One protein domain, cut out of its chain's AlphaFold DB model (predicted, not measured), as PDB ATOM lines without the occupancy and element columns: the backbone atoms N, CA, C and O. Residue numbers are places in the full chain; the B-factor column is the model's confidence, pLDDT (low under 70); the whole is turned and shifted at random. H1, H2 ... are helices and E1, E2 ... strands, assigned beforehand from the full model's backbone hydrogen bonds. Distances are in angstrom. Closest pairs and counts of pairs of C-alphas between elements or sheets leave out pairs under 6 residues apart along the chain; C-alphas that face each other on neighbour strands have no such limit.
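This is residues 32 to 128 and 354 to 374 of the 496 residues of an uncharacterized protein of Oxytricha trifallax (UniProt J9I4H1). One long helix, H4, is the spine: H1, H3 and H5 pack round its residues 93 to 108, and residues 113 to 128 stick out as a bare arm. H2 packs on H1, and the helices that touch are mostly crossed. Look through the 118 printed residues for five named helices and one named strand, in the order H1, H2, H3, H4, H5, E1; the class is mostly helix. The whole is loose, with a radius of gyration of the C-alphas of 17.6 A, and spans 66 by 28 by 27 A.

Start at H4, residues 90 to 127; its residues 94 to 102 alone touch H1, residues 32 to 55, at a steep tilt of 53 degrees, opposite ways, closest at C-alphas 98 and 40, 6.3 A. Its residues 93 to 101 alone touch H3, residues 75 to 84, closest at C-alphas 97 and 76, 6.6 A. Its residues 101 to 108 alone touch H5, residues 354 to 365, at a shallow tilt of 34.7 degrees, only just short of steep, closest at C-alphas 108 and 356, 5.9 A. H3 and H5 touch about perpendicular at 84 degrees, closest at C-alphas 75 and 359, 6.3 A. H1 and H3 are apart. Residues 48 to 52 of H1 alone touch H2, residues 59 to 67, closest at C-alphas 52 and 62, 5.2 A. E1, residues 371 to 373, pairs with no named strand. In the five helices every O i to N i+4 pair is within hydrogen-bond range.

Find C-alpha 90 at (124.281, 141.621, 154.930); H4 runs 54.9 A to C-alpha 127 at (141.305, 93.771, 175.889). H1 measures 34.7 A, H5 16.3 A, H3 14.7 A, H2 12.2 A and E1 6.7 A.

Residues 129 to 353 are not printed; C-alphas 128 and 354 are 30.7 A apart. Of the links printed whole, none is long. Confidence is under 70 at residues 32 to 33, 70, 84 to 87 and 126 to 128.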
ATOM      1  N   ASP A  32     119.504 117.173 154.295       55.97
ATOM      2  CA  ASP A  32     119.523 117.726 155.659       55.97
ATOM      3  C   ASP A  32     120.360 119.012 155.749       55.97
ATOM      4  O   ASP A  32     119.909 120.016 156.296       55.97
ATOM      5  N   ASN A  33     121.534 119.043 155.103       65.69
ATOM      6  CA  ASN A  33     122.394 120.232 155.056       65.69
ATOM      7  C   ASN A  33     121.707 121.465 154.440       65.69
ATOM      8  O   ASN A  33     122.083 122.593 154.755       65.69
ATOM      9  N   LYS A  34     120.721 121.288 153.548       76.38
ATOM     10  CA  LYS A  34     120.000 122.415 152.937       76.38
ATOM     11  C   LYS A  34     118.932 122.971 153.879       76.38
ATOM     12  O   LYS A  34     118.760 124.186 153.948       76.38
ATOM     13  N   GLU A  35     118.224 122.098 154.584       79.50
ATOM     14  CA  GLU A  35     117.215 122.485 155.573       79.50
ATOM     15  C   GLU A  35     117.877 123.149 156.786       79.50
ATOM     16  O   GLU A  35     117.538 124.284 157.115       79.50
ATOM     17  N   GLN A  36     118.940 122.540 157.324       80.81
ATOM     18  CA  GLN A  36     119.784 123.131 158.367       80.81
ATOM     19  C   GLN A  36     120.374 124.484 157.945       80.81
ATOM     20  O   GLN A  36     120.371 125.424 158.732       80.81
ATOM     21  N   TYR A  37     120.828 124.632 156.695       86.50
ATOM     22  CA  TYR A  37     121.287 125.923 156.175       86.50
ATOM     23  C   TYR A  37     120.177 126.983 156.153       86.50
ATOM     24  O   TYR A  37     120.414 128.126 156.541       86.50
ATOM     25  N   HIS A  38     118.962 126.630 155.726       85.62
ATOM     26  CA  HIS A  38     117.840 127.567 155.734       85.62
ATOM     27  C   HIS A  38     117.393 127.933 157.157       85.62
ATOM     28  O   HIS A  38     117.136 129.111 157.406       85.62
ATOM     29  N   GLN A  39     117.377 126.975 158.089       85.25
ATOM     30  CA  GLN A  39     117.060 127.224 159.496       85.25
ATOM     31  C   GLN A  39     118.127 128.094 160.173       85.25
ATOM     32  O   GLN A  39     117.806 129.078 160.831       85.25
ATOM     33  N   LEU A  40     119.410 127.814 159.937       88.50
ATOM     34  CA  LEU A  40     120.519 128.628 160.434       88.50
ATOM     35  C   LEU A  40     120.457 130.067 159.900       88.50
ATOM     36  O   LEU A  40     120.602 131.024 160.659       88.50
ATOM     37  N   MET A  41     120.180 130.236 158.603       88.75
ATOM     38  CA  MET A  41     119.951 131.554 158.005       88.75
ATOM     39  C   MET A  41     118.758 132.286 158.634       88.75
ATOM     40  O   MET A  41     118.831 133.501 158.814       88.75
ATOM     41  N   HIS A  42     117.680 131.573 158.981       87.75
ATOM     42  CA  HIS A  42     116.544 132.146 159.703       87.75
ATOM     43  C   HIS A  42     116.967 132.643 161.089       87.75
ATOM     44  O   HIS A  42     116.828 133.832 161.367       87.75
ATOM     45  N   ASN A  43     117.569 131.779 161.912       87.25
ATOM     46  CA  ASN A  43     117.985 132.095 163.284       87.25
ATOM     47  C   ASN A  43     118.988 133.274 163.335       87.25
ATOM     48  O   ASN A  43     118.943 134.098 164.254       87.25
ATOM     49  N   ILE A  44     119.866 133.406 162.329       89.19
ATOM     50  CA  ILE A  44     120.774 134.557 162.175       89.19
ATOM     51  C   ILE A  44     120.003 135.853 161.877       89.19
ATOM     52  O   ILE A  44     120.228 136.870 162.533       89.19
ATOM     53  N   LEU A  45     119.090 135.841 160.900       89.00
ATOM     54  CA  LEU A  45     118.297 137.024 160.540       89.00
ATOM     55  C   LEU A  45     117.336 137.439 161.665       89.00
ATOM     56  O   LEU A  45     117.113 138.628 161.883       89.00
ATOM     57  N   GLU A  46     116.808 136.469 162.404       87.62
ATOM     58  CA  GLU A  46     115.979 136.686 163.585       87.62
ATOM     59  C   GLU A  46     116.773 137.326 164.729       87.62
ATOM     60  O   GLU A  46     116.314 138.310 165.296       87.62
ATOM     61  N   SER A  47     118.014 136.887 164.972       87.94
ATOM     62  CA  SER A  47     118.921 137.527 165.943       87.94
ATOM     63  C   SER A  47     119.168 139.015 165.625       87.94
ATOM     64  O   SER A  47     119.151 139.855 166.528       87.94
ATOM     65  N   ILE A  48     119.324 139.368 164.341       88.06
ATOM     66  CA  ILE A  48     119.448 140.770 163.888       88.06
ATOM     67  C   ILE A  48     118.144 141.544 164.140       88.06
ATOM     68  O   ILE A  48     118.180 142.667 164.646       88.06
ATOM     69  N   ASN A  49     116.988 140.958 163.809       87.56
ATOM     70  CA  ASN A  49     115.681 141.586 164.030       87.56
ATOM     71  C   ASN A  49     115.379 141.795 165.528       87.56
ATOM     72  O   ASN A  49     114.802 142.822 165.892       87.56
ATOM     73  N   THR A  50     115.804 140.881 166.406       86.94
ATOM     74  CA  THR A  50     115.652 141.022 167.863       86.94
ATOM     75  C   THR A  50     116.427 142.235 168.383       86.94
ATOM     76  O   THR A  50     115.823 143.102 169.005       86.94
ATOM     77  N   ILE A  51     117.708 142.401 168.029       86.75
ATOM     78  CA  ILE A  51     118.472 143.616 168.387       86.75
ATOM     79  C   ILE A  51     117.854 144.878 167.767       86.75
ATOM     80  O   ILE A  51     117.747 145.914 168.424       86.75
ATOM     81  N   SER A  52     117.447 144.811 166.499       90.12
ATOM     82  CA  SER A  52     116.818 145.932 165.790       90.12
ATOM     83  C   SER A  52     115.587 146.458 166.540       90.12
ATOM     84  O   SER A  52     115.462 147.662 166.783       90.12
ATOM     85  N   THR A  53     114.725 145.543 166.995       89.81
ATOM     86  CA  THR A  53     113.496 145.857 167.738       89.81
ATOM     87  C   THR A  53     113.738 146.230 169.202       89.81
ATOM     88  O   THR A  53     113.147 147.204 169.664       89.81
ATOM     89  N   GLU A  54     114.627 145.533 169.916       88.31
ATOM     90  CA  GLU A  54     114.968 145.818 171.319       88.31
ATOM     91  C   GLU A  54     115.582 147.217 171.486       88.31
ATOM     92  O   GLU A  54     115.188 147.976 172.374       88.31
ATOM     93  N   TYR A  55     116.509 147.591 170.599       88.94
ATOM     94  CA  TYR A  55     117.207 148.878 170.657       88.94
ATOM     95  C   TYR A  55     116.554 149.973 169.795       88.94
ATOM     96  O   TYR A  55     117.023 151.113 169.819       88.94
ATOM     97  N   ASN A  56     115.485 149.653 169.054       92.69
ATOM     98  CA  ASN A  56     114.788 150.544 168.117       92.69
ATOM     99  C   ASN A  56     115.752 151.240 167.128       92.69
ATOM    100  O   ASN A  56     115.801 152.470 167.022       92.69
ATOM    101  N   ILE A  57     116.552 150.431 166.430       92.88
ATOM    102  CA  ILE A  57     117.563 150.848 165.442       92.88
ATOM    103  C   ILE A  57     117.288 150.222 164.068       92.88
ATOM    104  O   ILE A  57     116.413 149.379 163.925       92.88
ATOM    105  N   ALA A  58     118.020 150.641 163.033       91.56
ATOM    106  CA  ALA A  58     117.935 150.012 161.713       91.56
ATOM    107  C   ALA A  58     118.638 148.639 161.692       91.56
ATOM    108  O   ALA A  58     119.617 148.430 162.416       91.56
ATOM    109  N   ASN A  59     118.179 147.726 160.828       86.44
ATOM    110  CA  ASN A  59     118.718 146.364 160.717       86.44
ATOM    111  C   ASN A  59     120.210 146.339 160.351       86.44
ATOM    112  O   ASN A  59     120.928 145.444 160.784       86.44
ATOM    113  N   GLU A  60     120.690 147.327 159.598       88.62
ATOM    114  CA  GLU A  60     122.101 147.505 159.249       88.62
ATOM    115  C   GLU A  60     122.950 147.766 160.501       88.62
ATOM    116  O   GLU A  60     123.963 147.109 160.719       88.62
ATOM    117  N   VAL A  61     122.482 148.655 161.384       87.50
ATOM    118  CA  VAL A  61     123.159 148.990 162.649       87.50
ATOM    119  C   VAL A  61     123.056 147.832 163.649       87.50
ATOM    120  O   VAL A  61     123.976 147.601 164.430       87.50
ATOM    121  N   ALA A  62     121.952 147.078 163.627       87.88
ATOM    122  CA  ALA A  62     121.807 145.855 164.416       87.88
ATOM    123  C   ALA A  62     122.767 144.748 163.946       87.88
ATOM    124  O   ALA A  62     123.381 144.084 164.775       87.88
ATOM    125  N   PHE A  63     122.945 144.584 162.632       89.25
ATOM    126  CA  PHE A  63     123.903 143.650 162.039       89.25
ATOM    127  C   PHE A  63     125.355 144.011 162.383       89.25
ATOM    128  O   PHE A  63     126.113 143.136 162.808       89.25
ATOM    129  N   GLU A  64     125.731 145.288 162.254       86.88
ATOM    130  CA  GLU A  64     127.058 145.771 162.654       86.88
ATOM    131  C   GLU A  64     127.310 145.523 164.144       86.88
ATOM    132  O   GLU A  64     128.341 144.958 164.492       86.88
ATOM    133  N   LYS A  65     126.352 145.837 165.024       84.38
ATOM    134  CA  LYS A  65     126.469 145.528 166.459       84.38
ATOM    135  C   LYS A  65     126.580 144.034 166.763       84.38
ATOM    136  O   LYS A  65     127.253 143.676 167.718       84.38
ATOM    137  N   LEU A  66     125.900 143.174 166.005       85.56
ATOM    138  CA  LEU A  66     125.855 141.739 166.287       85.56
ATOM    139  C   LEU A  66     127.156 141.028 165.909       85.56
ATOM    140  O   LEU A  66     127.661 140.204 166.665       85.56
ATOM    141  N   PHE A  67     127.696 141.335 164.730       86.00
ATOM    142  CA  PHE A  67     128.894 140.664 164.225       86.00
ATOM    143  C   PHE A  67     130.162 141.486 164.449       86.00
ATOM    144  O   PHE A  67     131.195 140.928 164.808       86.00
ATOM    145  N   PHE A  68     130.110 142.804 164.276       84.25
ATOM    146  CA  PHE A  68     131.270 143.699 164.312       84.25
ATOM    147  C   PHE A  68     131.418 144.439 165.650       84.25
ATOM    148  O   PHE A  68     132.072 145.478 165.714       84.25
ATOM    149  N   ASP A  69     130.886 143.871 166.737       78.25
ATOM    150  CA  ASP A  69     131.395 144.184 168.069       78.25
ATOM    151  C   ASP A  69     132.852 143.696 168.167       78.25
ATOM    152  O   ASP A  69     133.145 142.496 168.228       78.25
ATOM    153  N   TYR A  70     133.784 144.647 168.094       66.69
ATOM    154  CA  TYR A  70     135.222 144.389 168.124       66.69
ATOM    155  C   TYR A  70     135.722 143.960 169.507       66.69
ATOM    156  O   TYR A  70     136.827 143.419 169.594       66.69
ATOM    157  N   ASP A  71     134.920 144.143 170.560       77.31
ATOM    158  CA  ASP A  71     135.247 143.667 171.904       77.31
ATOM    159  C   ASP A  71     134.975 142.151 172.058       77.31
ATOM    160  O   ASP A  71     135.449 141.539 173.019       77.31
ATOM    161  N   GLN A  72     134.284 141.520 171.092       78.94
ATOM    162  CA  GLN A  72     134.014 140.075 171.060       78.94
ATOM    163  C   GLN A  72     134.853 139.323 169.996       78.94
ATOM    164  O   GLN A  72     134.928 139.741 168.829       78.94
ATOM    165  N   PRO A  73     135.474 138.176 170.350       81.62
ATOM    166  CA  PRO A  73     136.244 137.359 169.414       81.62
ATOM    167  C   PRO A  73     135.324 136.532 168.504       81.62
ATOM    168  O   PRO A  73     134.512 135.747 168.984       81.62
ATOM    169  N   ASN A  74     135.483 136.638 167.180       87.00
ATOM    170  CA  ASN A  74     134.665 135.882 166.227       87.00
ATOM    171  C   ASN A  74     135.497 135.422 165.020       87.00
ATOM    172  O   ASN A  74     135.536 136.067 163.972       87.00
ATOM    173  N   VAL A  75     136.130 134.253 165.155       88.00
ATOM    174  CA  VAL A  75     137.040 133.683 164.142       88.00
ATOM    175  C   VAL A  75     136.369 133.491 162.773       88.00
ATOM    176  O   VAL A  75     137.038 133.574 161.742       88.00
ATOM    177  N   LEU A  76     135.050 133.255 162.728       89.19
ATOM    178  CA  LEU A  76     134.317 133.136 161.463       89.19
ATOM    179  C   LEU A  76     134.169 134.487 160.758       89.19
ATOM    180  O   LEU A  76     134.422 134.566 159.556       89.19
ATOM    181  N   ARG A  77     133.811 135.546 161.497       88.56
ATOM    182  CA  ARG A  77     133.775 136.923 160.980       88.56
ATOM    183  C   ARG A  77     135.140 137.322 160.447       88.56
ATOM    184  O   ARG A  77     135.231 137.739 159.298       88.56
ATOM    185  N   ASP A  78     136.179 137.179 161.265       87.81
ATOM    186  CA  ASP A  78     137.518 137.678 160.947       87.81
ATOM    187  C   ASP A  78     138.035 137.031 159.647       87.81
ATOM    188  O   ASP A  78     138.446 137.724 158.717       87.81
ATOM    189  N   LYS A  79     137.850 135.711 159.509       87.88
ATOM    190  CA  LYS A  79     138.179 134.955 158.292       87.88
ATOM    191  C   LYS A  79     137.390 135.403 157.053       87.88
ATOM    192  O   LYS A  79     137.934 135.391 155.947       87.88
ATOM    193  N   LEU A  80     136.115 135.773 157.196       87.38
ATOM    194  CA  LEU A  80     135.321 136.311 156.083       87.38
ATOM    195  C   LEU A  80     135.831 137.694 155.663       87.38
ATOM    196  O   LEU A  80     136.068 137.917 154.475       87.38
ATOM    197  N   VAL A  81     136.060 138.587 156.627       84.56
ATOM    198  CA  VAL A  81     136.558 139.954 156.396       84.56
ATOM    199  C   VAL A  81     137.899 139.940 155.657       84.56
ATOM    200  O   VAL A  81     138.043 140.637 154.652       84.56
ATOM    201  N   GLU A  82     138.833 139.080 156.074       82.38
ATOM    202  CA  GLU A  82     140.110 138.863 155.377       82.38
ATOM    203  C   GLU A  82     139.938 138.380 153.926       82.38
ATOM    204  O   GLU A  82     140.749 138.715 153.062       82.38
ATOM    205  N   THR A  83     138.891 137.598 153.637       77.00
ATOM    206  CA  THR A  83     138.710 136.938 152.335       77.00
ATOM    207  C   THR A  83     138.109 137.857 151.263       77.00
ATOM    208  O   THR A  83     138.444 137.699 150.088       77.00
ATOM    209  N   ALA A  84     137.231 138.803 151.623       68.06
ATOM    210  CA  ALA A  84     136.461 139.587 150.639       68.06
ATOM    211  C   ALA A  84     136.866 141.065 150.483       68.06
ATOM    212  O   ALA A  84     136.314 141.750 149.626       68.06
ATOM    213  N   GLY A  85     137.821 141.580 151.265       60.34
ATOM    214  CA  GLY A  85     138.338 142.940 151.052       60.34
ATOM    215  C   GLY A  85     137.360 144.067 151.415       60.34
ATOM    216  O   GLY A  85     137.327 145.089 150.736       60.34
ATOM    217  N   ASN A  86     136.625 143.895 152.519       60.56
ATOM    218  CA  ASN A  86     135.777 144.885 153.210       60.56
ATOM    219  C   ASN A  86     134.400 145.250 152.614       60.56
ATOM    220  O   ASN A  86     133.654 145.939 153.307       60.56
ATOM    221  N   GLU A  87     134.003 144.789 151.425       66.31
ATOM    222  CA  GLU A  87     132.642 145.037 150.903       66.31
ATOM    223  C   GLU A  87     131.782 143.760 150.899       66.31
ATOM    224  O   GLU A  87     132.042 142.811 150.164       66.31
ATOM    225  N   PHE A  88     130.721 143.759 151.713       72.94
ATOM    226  CA  PHE A  88     129.691 142.717 151.760       72.94
ATOM    227  C   PHE A  88     128.302 143.347 151.855       72.94
ATOM    228  O   PHE A  88     128.099 144.288 152.623       72.94
ATOM    229  N   THR A  89     127.300 142.754 151.206       83.50
ATOM    230  CA  THR A  89     125.917 142.919 151.678       83.50
ATOM    231  C   THR A  89     125.655 142.020 152.892       83.50
ATOM    232  O   THR A  89     126.215 140.928 153.008       83.50
ATOM    233  N   ILE A  90     124.724 142.423 153.768       82.44
ATOM    234  CA  ILE A  90     124.281 141.621 154.930       82.44
ATOM    235  C   ILE A  90     123.909 140.192 154.508       82.44
ATOM    236  O   ILE A  90     124.242 139.224 155.189       82.44
ATOM    237  N   LYS A  91     123.250 140.041 153.353       85.06
ATOM    238  CA  LYS A  91     122.821 138.747 152.810       85.06
ATOM    239  C   LYS A  91     123.996 137.858 152.390       85.06
ATOM    240  O   LYS A  91     123.937 136.649 152.598       85.06
ATOM    241  N   GLU A  92     125.041 138.427 151.796       85.88
ATOM    242  CA  GLU A  92     126.243 137.679 151.408       85.88
ATOM    243  C   GLU A  92     127.055 137.271 152.633       85.88
ATOM    244  O   GLU A  92     127.434 136.107 152.736       85.88
ATOM    245  N   PHE A  93     127.253 138.186 153.589       88.94
ATOM    246  CA  PHE A  93     127.954 137.873 154.833       88.94
ATOM    247  C   PHE A  93     127.236 136.766 155.610       88.94
ATOM    248  O   PHE A  93     127.839 135.739 155.900       88.94
ATOM    249  N   THR A  94     125.937 136.925 155.892       88.06
ATOM    250  CA  THR A  94     125.155 135.919 156.641       88.06
ATOM    251  C   THR A  94     125.133 134.561 155.934       88.06
ATOM    252  O   THR A  94     125.330 133.538 156.586       88.06
ATOM    253  N   SER A  95     125.015 134.541 154.600       88.62
ATOM    254  CA  SER A  95     125.108 133.319 153.787       88.62
ATOM    255  C   SER A  95     126.457 132.607 153.922       88.62
ATOM    256  O   SER A  95     126.501 131.388 154.118       88.62
ATOM    257  N   GLN A  96     127.565 133.347 153.847       88.38
ATOM    258  CA  GLN A  96     128.904 132.772 153.983       88.38
ATOM    259  C   GLN A  96     129.198 132.355 155.435       88.38
ATOM    260  O   GLN A  96     129.802 131.306 155.655       88.38
ATOM    261  N   TYR A  97     128.696 133.111 156.417       90.75
ATOM    262  CA  TYR A  97     128.796 132.811 157.847       90.75
ATOM    263  C   TYR A  97     128.089 131.497 158.198       90.75
ATOM    264  O   TYR A  97     128.709 130.594 158.759       90.75
ATOM    265  N   ALA A  98     126.829 131.344 157.775       90.06
ATOM    266  CA  ALA A  98     126.060 130.113 157.941       90.06
ATOM    267  C   ALA A  98     126.751 128.908 157.275       90.06
ATOM    268  O   ALA A  98     126.851 127.831 157.863       90.06
ATOM    269  N   SER A  99     127.283 129.104 156.062       89.50
ATOM    270  CA  SER A  99     128.003 128.061 155.319       89.50
ATOM    271  C   SER A  99     129.274 127.601 156.043       89.50
ATOM    272  O   SER A  99     129.513 126.397 156.162       89.50
ATOM    273  N   LEU A 100     130.083 128.537 156.555       90.69
ATOM    274  CA  LEU A 100     131.285 128.214 157.325       90.69
ATOM    275  C   LEU A 100     130.937 127.519 158.643       90.69
ATOM    276  O   LEU A 100     131.565 126.514 158.969       90.69
ATOM    277  N   LEU A 101     129.940 128.008 159.385       91.12
ATOM    278  CA  LEU A 101     129.553 127.419 160.666       91.12
ATOM    279  C   LEU A 101     129.126 125.950 160.510       91.12
ATOM    280  O   LEU A 101     129.621 125.091 161.243       91.12
ATOM    281  N   LEU A 102     128.306 125.635 159.499       90.31
ATOM    282  CA  LEU A 102     127.943 124.249 159.175       90.31
ATOM    283  C   LEU A 102     129.152 123.411 158.742       90.31
ATOM    284  O   LEU A 102     129.265 122.255 159.150       90.31
ATOM    285  N   GLN A 103     130.090 123.981 157.977       90.62
ATOM    286  CA  GLN A 103     131.325 123.286 157.600       90.62
ATOM    287  C   GLN A 103     132.170 122.912 158.829       90.62
ATOM    288  O   GLN A 103     132.671 121.789 158.911       90.62
ATOM    289  N   TYR A 104     132.335 123.828 159.789       91.50
ATOM    290  CA  TYR A 104     133.067 123.551 161.027       91.50
ATOM    291  C   TYR A 104     132.325 122.539 161.915       91.50
ATOM    292  O   TYR A 104     132.980 121.660 162.477       91.50
ATOM    293  N   ASN A 105     130.988 122.594 161.981       91.56
ATOM    294  CA  ASN A 105     130.169 121.616 162.708       91.56
ATOM    295  C   ASN A 105     130.288 120.197 162.122       91.56
ATOM    296  O   ASN A 105     130.564 119.247 162.851       91.56
ATOM    297  N   ALA A 106     130.172 120.051 160.799       89.00
ATOM    298  CA  ALA A 106     130.338 118.762 160.128       89.00
ATOM    299  C   ALA A 106     131.737 118.163 160.369       89.00
ATOM    300  O   ALA A 106     131.862 116.977 160.673       89.00
ATOM    301  N   GLN A 107     132.786 118.995 160.315       90.62
ATOM    302  CA  GLN A 107     134.154 118.572 160.637       90.62
ATOM    303  C   GLN A 107     134.309 118.146 162.102       90.62
ATOM    304  O   GLN A 107     134.991 117.162 162.371       90.62
ATOM    305  N   TYR A 108     133.692 118.858 163.052       93.56
ATOM    306  CA  TYR A 108     133.708 118.477 164.467       93.56
ATOM    307  C   TYR A 108     133.108 117.076 164.675       93.56
ATOM    308  O   TYR A 108     133.752 116.224 165.290       93.56
ATOM    309  N   LEU A 109     131.927 116.813 164.104       90.06
ATOM    310  CA  LEU A 109     131.230 115.527 164.234       90.06
ATOM    311  C   LEU A 109     132.016 114.368 163.593       90.06
ATOM    312  O   LEU A 109     132.149 113.305 164.200       90.06
ATOM    313  N   GLU A 110     132.599 114.576 162.407       90.19
ATOM    314  CA  GLU A 110     133.445 113.570 161.751       90.19
ATOM    315  C   GLU A 110     134.700 113.245 162.581       90.19
ATOM    316  O   GLU A 110     135.032 112.074 162.795       90.19
ATOM    317  N   LEU A 111     135.393 114.270 163.088       92.00
ATOM    318  CA  LEU A 111     136.587 114.090 163.916       92.00
ATOM    319  C   LEU A 111     136.256 113.388 165.240       92.00
ATOM    320  O   LEU A 111     137.019 112.513 165.660       92.00
ATOM    321  N   LYS A 112     135.116 113.716 165.869       92.50
ATOM    322  CA  LYS A 112     134.621 113.036 167.073       92.50
ATOM    323  C   LYS A 112     134.401 111.543 166.818       92.50
ATOM    324  O   LYS A 112     135.012 110.729 167.507       92.50
ATOM    325  N   ALA A 113     133.637 111.189 165.783       89.06
ATOM    326  CA  ALA A 113     133.373 109.793 165.431       89.06
ATOM    327  C   ALA A 113     134.662 109.009 165.104       89.06
ATOM    328  O   ALA A 113     134.799 107.837 165.456       89.06
ATOM    329  N   ASN A 114     135.646 109.649 164.462       87.94
ATOM    330  CA  ASN A 114     136.945 109.026 164.194       87.94
ATOM    331  C   ASN A 114     137.767 108.804 165.480       87.94
ATOM    332  O   ASN A 114     138.352 107.735 165.652       87.94
ATOM    333  N   LYS A 115     137.770 109.766 166.412       91.31
ATOM    334  CA  LYS A 115     138.407 109.621 167.733       91.31
ATOM    335  C   LYS A 115     137.772 108.490 168.550       91.31
ATOM    336  O   LYS A 115     138.494 107.743 169.213       91.31
ATOM    337  N   GLU A 116     136.451 108.345 168.497       89.00
ATOM    338  CA  GLU A 116     135.719 107.260 169.165       89.00
ATOM    339  C   GLU A 116     136.123 105.893 168.607       89.00
ATOM    340  O   GLU A 116     136.604 105.058 169.370       89.00
ATOM    341  N   ARG A 117     136.092 105.702 167.281       85.12
ATOM    342  CA  ARG A 117     136.542 104.453 166.630       85.12
ATOM    343  C   ARG A 117     137.991 104.080 166.954       85.12
ATOM    344  O   ARG A 117     138.298 102.903 167.139       85.12
ATOM    345  N   LEU A 118     138.902 105.056 167.030       86.19
ATOM    346  CA  LEU A 118     140.289 104.794 167.443       86.19
ATOM    347  C   LEU A 118     140.375 104.390 168.922       86.19
ATOM    348  O   LEU A 118     141.166 103.517 169.270       86.19
ATOM    349  N   THR A 119     139.531 104.966 169.782       87.06
ATOM    350  CA  THR A 119     139.439 104.598 171.207       87.06
ATOM    351  C   THR A 119     138.855 103.189 171.386       87.06
ATOM    352  O   THR A 119     139.362 102.410 172.193       87.06
ATOM    353  N   GLU A 120     137.850 102.810 170.592       83.31
ATOM    354  CA  GLU A 120     137.328 101.439 170.516       83.31
ATOM    355  C   GLU A 120     138.403 100.458 170.029       83.31
ATOM    356  O   GLU A 120     138.608  99.413 170.642       83.31
ATOM    357  N   THR A 121     139.147 100.819 168.978       79.62
ATOM    358  CA  THR A 121     140.251 100.005 168.436       79.62
ATOM    359  C   THR A 121     141.351  99.788 169.478       79.62
ATOM    360  O   THR A 121     141.789  98.655 169.676       79.62
ATOM    361  N   LEU A 122     141.752 100.846 170.195       81.94
ATOM    362  CA  LEU A 122     142.685 100.757 171.321       81.94
ATOM    363  C   LEU A 122     142.152  99.795 172.395       81.94
ATOM    364  O   LEU A 122     142.852  98.870 172.794       81.94
ATOM    365  N   THR A 123     140.885  99.959 172.790       77.94
ATOM    366  CA  THR A 123     140.216  99.114 173.794       77.94
ATOM    367  C   THR A 123     140.182  97.644 173.369       77.94
ATOM    368  O   THR A 123     140.448  96.767 174.189       77.94
ATOM    369  N   LEU A 124     139.912  97.346 172.094       71.69
ATOM    370  CA  LEU A 124     139.956  95.983 171.556       71.69
ATOM    371  C   LEU A 124     141.365  95.391 171.684       71.69
ATOM    372  O   LEU A 124     141.524  94.333 172.296       71.69
ATOM    373  N   VAL A 125     142.386  96.102 171.193       70.75
ATOM    374  CA  VAL A 125     143.788  95.655 171.232       70.75
ATOM    375  C   VAL A 125     144.291  95.492 172.672       70.75
ATOM    376  O   VAL A 125     145.010  94.536 172.962       70.75
ATOM    377  N   GLU A 126     143.896  96.355 173.608       69.94
ATOM    378  CA  GLU A 126     144.197  96.198 175.038       69.94
ATOM    379  C   GLU A 126     143.444  95.014 175.665       69.94
ATOM    380  O   GLU A 126     144.043  94.220 176.391       69.94
ATOM    381  N   SER A 127     142.157  94.839 175.343       65.94
ATOM    382  CA  SER A 127     141.305  93.771 175.889       65.94
ATOM    383  C   SER A 127     141.681  92.361 175.420       65.94
ATOM    384  O   SER A 127     141.303  91.384 176.081       65.94
ATOM    385  N   GLN A 128     142.464  92.243 174.338       59.56
ATOM    386  CA  GLN A 128     143.144  91.011 173.929       59.56
ATOM    387  C   GLN A 128     144.250  90.625 174.928       59.56
ATOM    388  O   GLN A 128     145.456  90.718 174.669       59.56
ATOM    389  N   ASP A 354     138.813 120.111 170.056       93.88
ATOM    390  CA  ASP A 354     138.718 121.202 171.031       93.88
ATOM    391  C   ASP A 354     138.831 122.582 170.338       93.88
ATOM    392  O   ASP A 354     138.039 123.484 170.618       93.88
ATOM    393  N   GLN A 355     139.720 122.730 169.345       93.75
ATOM    394  CA  GLN A 355     139.813 123.942 168.516       93.75
ATOM    395  C   GLN A 355     138.533 124.194 167.696       93.75
ATOM    396  O   GLN A 355     138.056 125.327 167.614       93.75
ATOM    397  N   LYS A 356     137.963 123.155 167.071       92.50
ATOM    398  CA  LYS A 356     136.736 123.264 166.257       92.50
ATOM    399  C   LYS A 356     135.535 123.640 167.123       92.50
ATOM    400  O   LYS A 356     134.788 124.538 166.745       92.50
ATOM    401  N   ARG A 357     135.409 123.023 168.302       93.31
ATOM    402  CA  ARG A 357     134.423 123.378 169.330       93.31
ATOM    403  C   ARG A 357     134.529 124.852 169.713       93.31
ATOM    404  O   ARG A 357     133.517 125.540 169.712       93.31
ATOM    405  N   GLN A 358     135.734 125.346 170.005       92.69
ATOM    406  CA  GLN A 358     135.933 126.742 170.406       92.69
ATOM    407  C   GLN A 358     135.460 127.732 169.327       92.69
ATOM    408  O   GLN A 358     134.779 128.700 169.655       92.69
ATOM    409  N   ILE A 359     135.759 127.464 168.050       92.00
ATOM    410  CA  ILE A 359     135.301 128.294 166.919       92.00
ATOM    411  C   ILE A 359     133.766 128.324 166.834       92.00
ATOM    412  O   ILE A 359     133.186 129.380 166.589       92.00
ATOM    413  N   ILE A 360     133.104 127.180 167.041       91.75
ATOM    414  CA  ILE A 360     131.638 127.078 166.996       91.75
ATOM    415  C   ILE A 360     131.002 127.789 168.200       91.75
ATOM    416  O   ILE A 360     130.043 128.533 168.019       91.75
ATOM    417  N   MET A 361     131.563 127.635 169.405       90.62
ATOM    418  CA  MET A 361     131.093 128.331 170.611       90.62
ATOM    419  C   MET A 361     131.181 129.855 170.467       90.62
ATOM    420  O   MET A 361     130.186 130.531 170.695       90.62
ATOM    421  N   GLN A 362     132.311 130.392 169.993       89.12
ATOM    422  CA  GLN A 362     132.471 131.833 169.730       89.12
ATOM    423  C   GLN A 362     131.469 132.362 168.692       89.12
ATOM    424  O   GLN A 362     130.995 133.491 168.786       89.12
ATOM    425  N   ALA A 363     131.116 131.542 167.698       86.25
ATOM    426  CA  ALA A 363     130.091 131.886 166.719       86.25
ATOM    427  C   ALA A 363     128.659 131.850 167.289       86.25
ATOM    428  O   ALA A 363     127.774 132.497 166.740       86.25
ATOM    429  N   ILE A 364     128.425 131.105 168.372       86.00
ATOM    430  CA  ILE A 364     127.127 130.998 169.058       86.00
ATOM    431  C   ILE A 364     126.978 132.051 170.159       86.00
ATOM    432  O   ILE A 364     125.877 132.546 170.363       86.00
ATOM    433  N   GLU A 365     128.060 132.458 170.825       83.75
ATOM    434  CA  GLU A 365     128.038 133.543 171.824       83.75
ATOM    435  C   GLU A 365     127.485 134.861 171.249       83.75
ATOM    436  O   GLU A 365     126.873 135.641 171.975       83.75
ATOM    437  N   VAL A 366     127.620 135.072 169.933       80.44
ATOM    438  CA  VAL A 366     127.032 136.205 169.200       80.44
ATOM    439  C   VAL A 366     125.651 135.919 168.577       80.44
ATOM    440  O   VAL A 366     125.186 136.711 167.768       80.44
ATOM    441  N   LEU A 367     124.979 134.796 168.865       83.81
ATOM    442  CA  LEU A 367     123.724 134.406 168.198       83.81
ATOM    443  C   LEU A 367     122.698 133.795 169.170       83.81
ATOM    444  O   LEU A 367     122.847 132.674 169.647       83.81
ATOM    445  N   PHE A 368     121.598 134.518 169.406       74.00
ATOM    446  CA  PHE A 368     120.624 134.233 170.475       74.00
ATOM    447  C   PHE A 368     119.860 132.906 170.342       74.00
ATOM    448  O   PHE A 368     119.488 132.315 171.354       74.00
ATOM    449  N   TYR A 369     119.593 132.447 169.115       75.50
ATOM    450  CA  TYR A 369     118.708 131.304 168.833       75.50
ATOM    451  C   TYR A 369     119.468 130.050 168.379       75.50
ATOM    452  O   TYR A 369     118.986 129.286 167.541       75.50
ATOM    453  N   MET A 370     120.686 129.850 168.881       82.44
ATOM    454  CA  MET A 370     121.519 128.693 168.548       82.44
ATOM    455  C   MET A 370     122.159 128.119 169.805       82.44
ATOM    456  O   MET A 370     122.470 128.849 170.740       82.44
ATOM    457  N   GLN A 371     122.374 126.807 169.821       85.12
ATOM    458  CA  GLN A 371     123.086 126.133 170.904       85.12
ATOM    459  C   GLN A 371     124.087 125.123 170.344       85.12
ATOM    460  O   GLN A 371     124.009 124.725 169.182       85.12
ATOM    461  N   PHE A 372     125.040 124.719 171.178       88.44
ATOM    462  CA  PHE A 372     125.982 123.648 170.881       88.44
ATOM    463  C   PHE A 372     125.915 122.601 171.979       88.44
ATOM    464  O   PHE A 372     126.004 122.935 173.161       88.44
ATOM    465  N   ASP A 373     125.801 121.349 171.572       88.00
ATOM    466  CA  ASP A 373     125.856 120.189 172.441       88.00
ATOM    467  C   ASP A 373     127.099 119.352 172.103       88.00
ATOM    468  O   ASP A 373     127.441 119.173 170.934       88.00
ATOM    469  N   ASP A 374     127.790 118.833 173.120       83.19
ATOM    470  CA  ASP A 374     129.010 118.037 172.910       83.19
ATOM    471  C   ASP A 374     128.718 116.674 172.250       83.19
ATOM    472  O   ASP A 374     129.635 116.051 171.701       83.19
TER     473      ASP A 374